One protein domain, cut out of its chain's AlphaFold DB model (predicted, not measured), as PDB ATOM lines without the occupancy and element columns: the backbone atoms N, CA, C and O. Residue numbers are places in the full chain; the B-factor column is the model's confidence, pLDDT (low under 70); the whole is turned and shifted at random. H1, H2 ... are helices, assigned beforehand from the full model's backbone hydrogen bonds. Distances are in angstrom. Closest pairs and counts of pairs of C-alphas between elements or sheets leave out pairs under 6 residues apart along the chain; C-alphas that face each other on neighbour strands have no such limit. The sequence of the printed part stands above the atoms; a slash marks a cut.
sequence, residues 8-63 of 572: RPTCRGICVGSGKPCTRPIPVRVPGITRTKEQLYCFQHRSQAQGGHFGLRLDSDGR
ATOM      1  N   ARG A   8     -22.290  27.523 -36.007       73.00
ATOM      2  CA  ARG A   8     -22.528  28.560 -34.985       73.00
ATOM      3  C   ARG A   8     -21.192  28.964 -34.347       73.00
ATOM      4  O   ARG A   8     -20.547  28.105 -33.750       73.00
ATOM      5  N   PRO A   9     -20.777  30.244 -34.409       83.50
ATOM      6  CA  PRO A   9     -19.484  30.663 -33.876       83.50
ATOM      7  C   PRO A   9     -19.436  30.494 -32.353       83.50
ATOM      8  O   PRO A   9     -20.323  30.966 -31.639       83.50
ATOM      9  N   THR A  10     -18.386  29.845 -31.858       91.88
ATOM     10  CA  THR A  10     -18.120  29.625 -30.430       91.88
ATOM     11  C   THR A  10     -17.259  30.739 -29.822       91.88
ATOM     12  O   THR A  10     -16.763  31.631 -30.513       91.88
ATOM     13  N   CYS A  11     -17.120  30.720 -28.497       93.44
ATOM     14  CA  CYS A  11     -16.357  31.694 -27.725       93.44
ATOM     15  C   CYS A  11     -14.839  31.479 -27.841       93.44
ATOM     16  O   CYS A  11     -14.321  30.462 -27.388       93.44
ATOM     17  N   ARG A  12     -14.096  32.497 -28.304       92.75
ATOM     18  CA  ARG A  12     -12.614  32.513 -28.368       92.75
ATOM     19  C   ARG A  12     -11.915  32.669 -27.002       92.75
ATOM     20  O   ARG A  12     -10.807  33.183 -26.922       92.75
ATOM     21  N   GLY A  13     -12.583  32.270 -25.925       93.88
ATOM     22  CA  GLY A  13     -12.101  32.418 -24.550       93.88
ATOM     23  C   GLY A  13     -11.673  31.088 -23.945       93.88
ATOM     24  O   GLY A  13     -12.153  30.042 -24.375       93.88
ATOM     25  N   ILE A  14     -10.812  31.130 -22.934       90.94
ATOM     26  CA  ILE A  14     -10.261  29.953 -22.253       90.94
ATOM     27  C   ILE A  14     -10.755  29.902 -20.806       90.94
ATOM     28  O   ILE A  14     -10.710  30.899 -20.084       90.94
ATOM     29  N   CYS A  15     -11.207  28.722 -20.379       88.56
ATOM     30  CA  CYS A  15     -11.711  28.489 -19.030       88.56
ATOM     31  C   CYS A  15     -10.563  28.464 -18.003       88.56
ATOM     32  O   CYS A  15      -9.817  27.481 -17.914       88.56
ATOM     33  N   VAL A  16     -10.460  29.525 -17.194       80.75
ATOM     34  CA  VAL A  16      -9.515  29.624 -16.065       80.75
ATOM     35  C   VAL A  16      -9.678  28.406 -15.146       80.75
ATOM     36  O   VAL A  16     -10.795  28.064 -14.764       80.75
ATOM     37  N   GLY A  17      -8.570  27.724 -14.838       78.06
ATOM     38  CA  GLY A  17      -8.548  26.491 -14.038       78.06
ATOM     39  C   GLY A  17      -8.653  25.176 -14.826       78.06
ATOM     40  O   GLY A  17      -8.465  24.118 -14.240       78.06
ATOM     41  N   SER A  18      -8.910  25.200 -16.142       83.56
ATOM     42  CA  SER A  18      -8.818  23.985 -16.985       83.56
ATOM     43  C   SER A  18      -8.033  24.153 -18.286       83.56
ATOM     44  O   SER A  18      -7.759  23.153 -18.944       83.56
ATOM     45  N   GLY A  19      -7.716  25.387 -18.698       87.50
ATOM     46  CA  GLY A  19      -6.966  25.673 -19.931       87.50
ATOM     47  C   GLY A  19      -7.717  25.355 -21.231       87.50
ATOM     48  O   GLY A  19      -7.203  25.598 -22.318       87.50
ATOM     49  N   LYS A  20      -8.949  24.832 -21.153       90.88
ATOM     50  CA  LYS A  20      -9.723  24.393 -22.320       90.88
ATOM     51  C   LYS A  20     -10.460  25.563 -22.990       90.88
ATOM     52  O   LYS A  20     -10.981  26.436 -22.283       90.88
ATOM     53  N   PRO A  21     -10.560  25.579 -24.334       90.56
ATOM     54  CA  PRO A  21     -11.309  26.596 -25.066       90.56
ATOM     55  C   PRO A  21     -12.816  26.493 -24.792       90.56
ATOM     56  O   PRO A  21     -13.377  25.414 -24.585       90.56
ATOM     57  N   CYS A  22     -13.492  27.637 -24.791       92.75
ATOM     58  CA  CYS A  22     -14.884  27.754 -24.387       92.75
ATOM     59  C   CYS A  22     -15.846  27.398 -25.530       92.75
ATOM     60  O   CYS A  22     -16.161  28.209 -26.397       92.75
ATOM     61  N   THR A  23     -16.426  26.203 -25.467       92.25
ATOM     62  CA  THR A  23     -17.396  25.690 -26.452       92.25
ATOM     63  C   THR A  23     -18.761  26.400 -26.453       92.25
ATOM     64  O   THR A  23     -19.658  26.000 -27.193       92.25
ATOM     65  N   ARG A  24     -18.962  27.459 -25.651       91.50
ATOM     66  CA  ARG A  24     -20.245  28.180 -25.605       91.50
ATOM     67  C   ARG A  24     -20.530  28.900 -26.931       91.50
ATOM     68  O   ARG A  24     -19.654  29.623 -27.413       91.50
ATOM     69  N   PRO A  25     -21.746  28.769 -27.493       90.12
ATOM     70  CA  PRO A  25     -22.127  29.466 -28.714       90.12
ATOM     71  C   PRO A  25     -22.309  30.967 -28.463       90.12
ATOM     72  O   PRO A  25     -22.794  31.390 -27.413       90.12
ATOM     73  N   ILE A  26     -21.962  31.769 -29.465       89.50
ATOM     74  CA  ILE A  26     -22.207  33.212 -29.530       89.50
ATOM     75  C   ILE A  26     -23.377  33.464 -30.497       89.50
ATOM     76  O   ILE A  26     -23.489  32.752 -31.499       89.50
ATOM     77  N   PRO A  27     -24.254  34.459 -30.240       82.31
ATOM     78  CA  PRO A  27     -25.336  34.819 -31.155       82.31
ATOM     79  C   PRO A  27     -24.864  34.981 -32.608       82.31
ATOM     80  O   PRO A  27     -23.866  35.651 -32.902       82.31
ATOM     81  N   VAL A  28     -25.604  34.334 -33.514       72.38
ATOM     82  CA  VAL A  28     -25.403  34.408 -34.967       72.38
ATOM     83  C   VAL A  28     -25.736  35.821 -35.450       72.38
ATOM     84  O   VAL A  28     -26.547  36.523 -34.846       72.38
ATOM     85  N   ARG A  29     -25.057  36.267 -36.507       75.44
ATOM     86  CA  ARG A  29     -25.075  37.662 -36.944       75.44
ATOM     87  C   ARG A  29     -26.191  37.975 -37.944       75.44
ATOM     88  O   ARG A  29     -26.523  37.138 -38.776       75.44
ATOM     89  N   VAL A  30     -26.645  39.228 -37.945       65.06
ATOM     90  CA  VAL A  30     -27.182  39.879 -39.152       65.06
ATOM     91  C   VAL A  30     -26.011  40.136 -40.125       65.06
ATOM     92  O   VAL A  30     -24.965  40.604 -39.661       65.06
ATOM     93  N   PRO A  31     -26.123  39.829 -41.431       70.81
ATOM     94  CA  PRO A  31     -25.076  40.122 -42.417       70.81
ATOM     95  C   PRO A  31     -24.705  41.617 -42.508       70.81
ATOM     96  O   PRO A  31     -25.499  42.480 -42.145       70.81
ATOM     97  N   GLY A  32     -23.508  41.921 -43.021       72.50
ATOM     98  CA  GLY A  32     -23.101  43.284 -43.413       72.50
ATOM     99  C   GLY A  32     -22.340  44.128 -42.378       72.50
ATOM    100  O   GLY A  32     -21.860  45.197 -42.724       72.50
ATOM    101  N   ILE A  33     -22.174  43.666 -41.133       74.44
ATOM    102  CA  ILE A  33     -21.433  44.395 -40.077       74.44
ATOM    103  C   ILE A  33     -20.124  43.639 -39.739       74.44
ATOM    104  O   ILE A  33     -20.075  42.411 -39.853       74.44
ATOM    105  N   THR A  34     -19.073  44.330 -39.275       77.38
ATOM    106  CA  THR A  34     -17.796  43.763 -38.770       77.38
ATOM    107  C   THR A  34     -17.831  43.539 -37.247       77.38
ATOM    108  O   THR A  34     -18.566  44.208 -36.524       77.38
ATOM    109  N   ARG A  35     -17.191  42.480 -36.714       78.31
ATOM    110  CA  ARG A  35     -17.338  42.091 -35.284       78.31
ATOM    111  C   ARG A  35     -16.282  42.821 -34.454       78.31
ATOM    112  O   ARG A  35     -15.107  42.725 -34.789       78.31
ATOM    113  N   THR A  36     -16.682  43.485 -33.368       84.50
ATOM    114  CA  THR A  36     -15.706  44.005 -32.394       84.50
ATOM    115  C   THR A  36     -15.044  42.839 -31.653       84.50
ATOM    116  O   THR A  36     -15.592  41.729 -31.612       84.50
ATOM    117  N   LYS A  37     -13.867  43.063 -31.062       85.19
ATOM    118  CA  LYS A  37     -13.072  42.004 -30.421       85.19
ATOM    119  C   LYS A  37     -13.856  41.307 -29.299       85.19
ATOM    120  O   LYS A  37     -13.820  40.087 -29.187       85.19
ATOM    121  N   GLU A  38     -14.663  42.055 -28.551       85.19
ATOM    122  CA  GLU A  38     -15.504  41.580 -27.441       85.19
ATOM    123  C   GLU A  38     -16.651  40.682 -27.923       85.19
ATOM    124  O   GLU A  38     -17.066  39.773 -27.209       85.19
ATOM    125  N   GLN A  39     -17.148  40.895 -29.148       86.94
ATOM    126  CA  GLN A  39     -18.229  40.105 -29.755       86.94
ATOM    127  C   GLN A  39     -17.774  38.697 -30.197       86.94
ATOM    128  O   GLN A  39     -18.576  37.927 -30.729       86.94
ATOM    129  N   LEU A  40     -16.499  38.350 -29.988       90.19
ATOM    130  CA  LEU A  40     -15.934  37.007 -30.179       90.19
ATOM    131  C   LEU A  40     -15.846  36.193 -28.872       90.19
ATOM    132  O   LEU A  40     -15.403  35.044 -28.900       90.19
ATOM    133  N   TYR A  41     -16.307  36.750 -27.746       93.00
ATOM    134  CA  TYR A  41     -16.268  36.118 -26.426       93.00
ATOM    135  C   TYR A  41     -17.672  36.056 -25.808       93.00
ATOM    136  O   TYR A  41     -18.495  36.955 -25.979       93.00
ATOM    137  N   CYS A  42     -17.966  34.989 -25.062       92.44
ATOM    138  CA  CYS A  42     -19.164  34.935 -24.227       92.44
ATOM    139  C   CYS A  42     -18.967  35.768 -22.949       92.44
ATOM    140  O   CYS A  42     -17.840  36.095 -22.576       92.44
ATOM    141  N   PHE A  43     -20.059  36.074 -22.243       89.12
ATOM    142  CA  PHE A  43     -20.055  36.974 -21.080       89.12
ATOM    143  C   PHE A  43     -18.992  36.638 -20.013       89.12
ATOM    144  O   PHE A  43     -18.363  37.546 -19.482       89.12
ATOM    145  N   GLN A  44     -18.728  35.351 -19.747       89.69
ATOM    146  CA  GLN A  44     -17.719  34.921 -18.762       89.69
ATOM    147  C   GLN A  44     -16.259  35.124 -19.203       89.69
ATOM    148  O   GLN A  44     -15.382  35.143 -18.348       89.69
ATOM    149  N   HIS A  45     -15.993  35.308 -20.498       91.81
ATOM    150  CA  HIS A  45     -14.643  35.511 -21.041       91.81
ATOM    151  C   HIS A  45     -14.465  36.885 -21.703       91.81
ATOM    152  O   HIS A  45     -13.468  37.121 -22.379       91.81
ATOM    153  N   ARG A  46     -15.406  37.823 -21.509       88.06
ATOM    154  CA  ARG A  46     -15.377  39.145 -22.159       88.06
ATOM    155  C   ARG A  46     -14.135  39.976 -21.801       88.06
ATOM    156  O   ARG A  46     -13.677  40.743 -22.638       88.06
ATOM    157  N   SER A  47     -13.557  39.783 -20.614       85.19
ATOM    158  CA  SER A  47     -12.291  40.409 -20.199       85.19
ATOM    159  C   SER A  47     -11.082  39.954 -21.027       85.19
ATOM    160  O   SER A  47     -10.167  40.741 -21.249       85.19
ATOM    161  N   GLN A  48     -11.088  38.724 -21.553       86.88
ATOM    162  CA  GLN A  48      -9.988  38.195 -22.373       86.88
ATOM    163  C   GLN A  48      -9.906  38.895 -23.742       86.88
ATOM    164  O   GLN A  48      -8.828  38.989 -24.323       86.88
ATOM    165  N   ALA A  49     -11.007  39.488 -24.226       85.00
ATOM    166  CA  ALA A  49     -10.974  40.383 -25.384       85.00
ATOM    167  C   ALA A  49     -10.102  41.627 -25.128       85.00
ATOM    168  O   ALA A  49      -9.405  42.100 -26.025       85.00
ATOM    169  N   GLN A  50     -10.108  42.134 -23.895       80.44
ATOM    170  CA  GLN A  50      -9.464  43.388 -23.497       80.44
ATOM    171  C   GLN A  50      -7.981  43.211 -23.116       80.44
ATOM    172  O   GLN A  50      -7.369  44.148 -22.623       80.44
ATOM    173  N   GLY A  51      -7.398  42.020 -23.315       69.88
ATOM    174  CA  GLY A  51      -5.993  41.717 -22.986       69.88
ATOM    175  C   GLY A  51      -5.704  41.507 -21.491       69.88
ATOM    176  O   GLY A  51      -4.610  41.089 -21.131       69.88
ATOM    177  N   GLY A  52      -6.683  41.743 -20.614       55.22
ATOM    178  CA  GLY A  52      -6.517  41.724 -19.160       55.22
ATOM    179  C   GLY A  52      -6.444  40.334 -18.517       55.22
ATOM    180  O   GLY A  52      -7.306  40.014 -17.698       55.22
ATOM    181  N   HIS A  53      -5.435  39.522 -18.860       52.47
ATOM    182  CA  HIS A  53      -4.879  38.489 -17.968       52.47
ATOM    183  C   HIS A  53      -3.504  37.985 -18.454       52.47
ATOM    184  O   HIS A  53      -3.387  37.543 -19.592       52.47
ATOM    185  N   PHE A  54      -2.499  37.974 -17.568       45.44
ATOM    186  CA  PHE A  54      -1.193  37.298 -17.727       45.44
ATOM    187  C   PHE A  54      -0.271  37.695 -18.902       45.44
ATOM    188  O   PHE A  54       0.745  37.040 -19.089       45.44
ATOM    189  N   GLY A  55      -0.547  38.756 -19.667       43.31
ATOM    190  CA  GLY A  55       0.424  39.358 -20.607       43.31
ATOM    191  C   GLY A  55       0.758  38.552 -21.875       43.31
ATOM    192  O   GLY A  55       1.233  39.128 -22.847       43.31
ATOM    193  N   LEU A  56       0.449  37.253 -21.912       45.91
ATOM    194  CA  LEU A  56       0.737  36.375 -23.046       45.91
ATOM    195  C   LEU A  56      -0.058  36.777 -24.299       45.91
ATOM    196  O   LEU A  56      -1.288  36.647 -24.356       45.91
ATOM    197  N   ARG A  57       0.657  37.215 -25.337       44.03
ATOM    198  CA  ARG A  57       0.105  37.464 -26.673       44.03
ATOM    199  C   ARG A  57       0.148  36.174 -27.495       44.03
ATOM    200  O   ARG A  57       1.112  35.419 -27.420       44.03
ATOM    201  N   LEU A  58      -0.908  35.931 -28.274       42.44
ATOM    202  CA  LEU A  58      -0.904  34.895 -29.308       42.44
ATOM    203  C   LEU A  58      -0.208  35.422 -30.562       42.44
ATOM    204  O   LEU A  58      -0.519  36.530 -31.015       42.44
ATOM    205  N   ASP A  59       0.680  34.607 -31.119       45.28
ATOM    206  CA  ASP A  59       1.213  34.779 -32.469       45.28
ATOM    207  C   ASP A  59       0.191  34.352 -33.548       45.28
ATOM    208  O   ASP A  59      -0.969  34.026 -33.261       45.28
ATOM    209  N   SER A  60       0.599  34.398 -34.819       39.16
ATOM    210  CA  SER A  60      -0.203  33.947 -35.965       39.16
ATOM    211  C   SER A  60      -0.467  32.439 -35.986       39.16
ATOM    212  O   SER A  60      -1.461  32.012 -36.575       39.16
ATOM    213  N   ASP A  61       0.390  31.650 -35.338       42.62
ATOM    214  CA  ASP A  61       0.410  30.186 -35.397       42.62
ATOM    215  C   ASP A  61      -0.259  29.528 -34.174       42.62
ATOM    216  O   ASP A  61      -0.407  28.305 -34.102       42.62
ATOM    217  N   GLY A  62      -0.737  30.341 -33.230       39.34
ATOM    218  CA  GLY A  62      -1.529  29.921 -32.079       39.34
ATOM    219  C   GLY A  62      -0.713  29.498 -30.858       39.34
ATOM    220  O   GLY A  62      -1.258  28.810 -29.990       39.34
ATOM    221  N   ARG A  63       0.561  29.893 -30.766       40.25
ATOM    222  CA  ARG A  63       1.379  29.737 -29.554       40.25
ATOM    223  C   ARG A  63       1.396  31.028 -28.734       40.25
ATOM    224  O   ARG A  63       0.938  32.083 -29.172       40.25
TER     225      ARG A  63
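Overview. This is residues 8 to 63 of the 572 residues of an uncharacterized protein of Thamnocephalis sphaerospora (UniProt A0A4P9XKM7). What shape is this? It has little regular structure: a long loop, residues 8 to 26, folds back near Gly 17, and two short helices, H1 then H2, pack together beside it. Residues 30 to 35 and the tail, residues 51 to 63, stick out. What is it made of? The printed part has 56 residues, 11 of them in the two named helices, with no named strand; its class is all helix. How large is it? It is elongated, 34 by 21 by 20 A, and only just compact, close to loose, with a radius of gyration of the C-alphas of 12.1 A.

Arrangement. Do the helices meet? H1, residues 37 to 40, and H2, residues 43 to 49, touch; their closest C-alphas, of Glu 38 and Ala 49, are 5.1 A apart. Their backbones? H1 is too short for an O i to N i+4 pair; H2 has 0 of 3 within hydrogen-bond range, and 2 of 4 O i to N i+3 pairs.

Along the chain. Where does H1 begin? C-alpha 37 is at (-13.072, 42.004, -30.421). Where does H2 end? C-alpha 49 is at (-10.974, 40.383, -25.384), 10.6 A from C-alpha 43.

Size, cuts and confidence. Any cut? The printed part has no cut, and the link H1 to H2 is tight. Where is confidence low? Residue 30 and residues 51 to 63 are under 70.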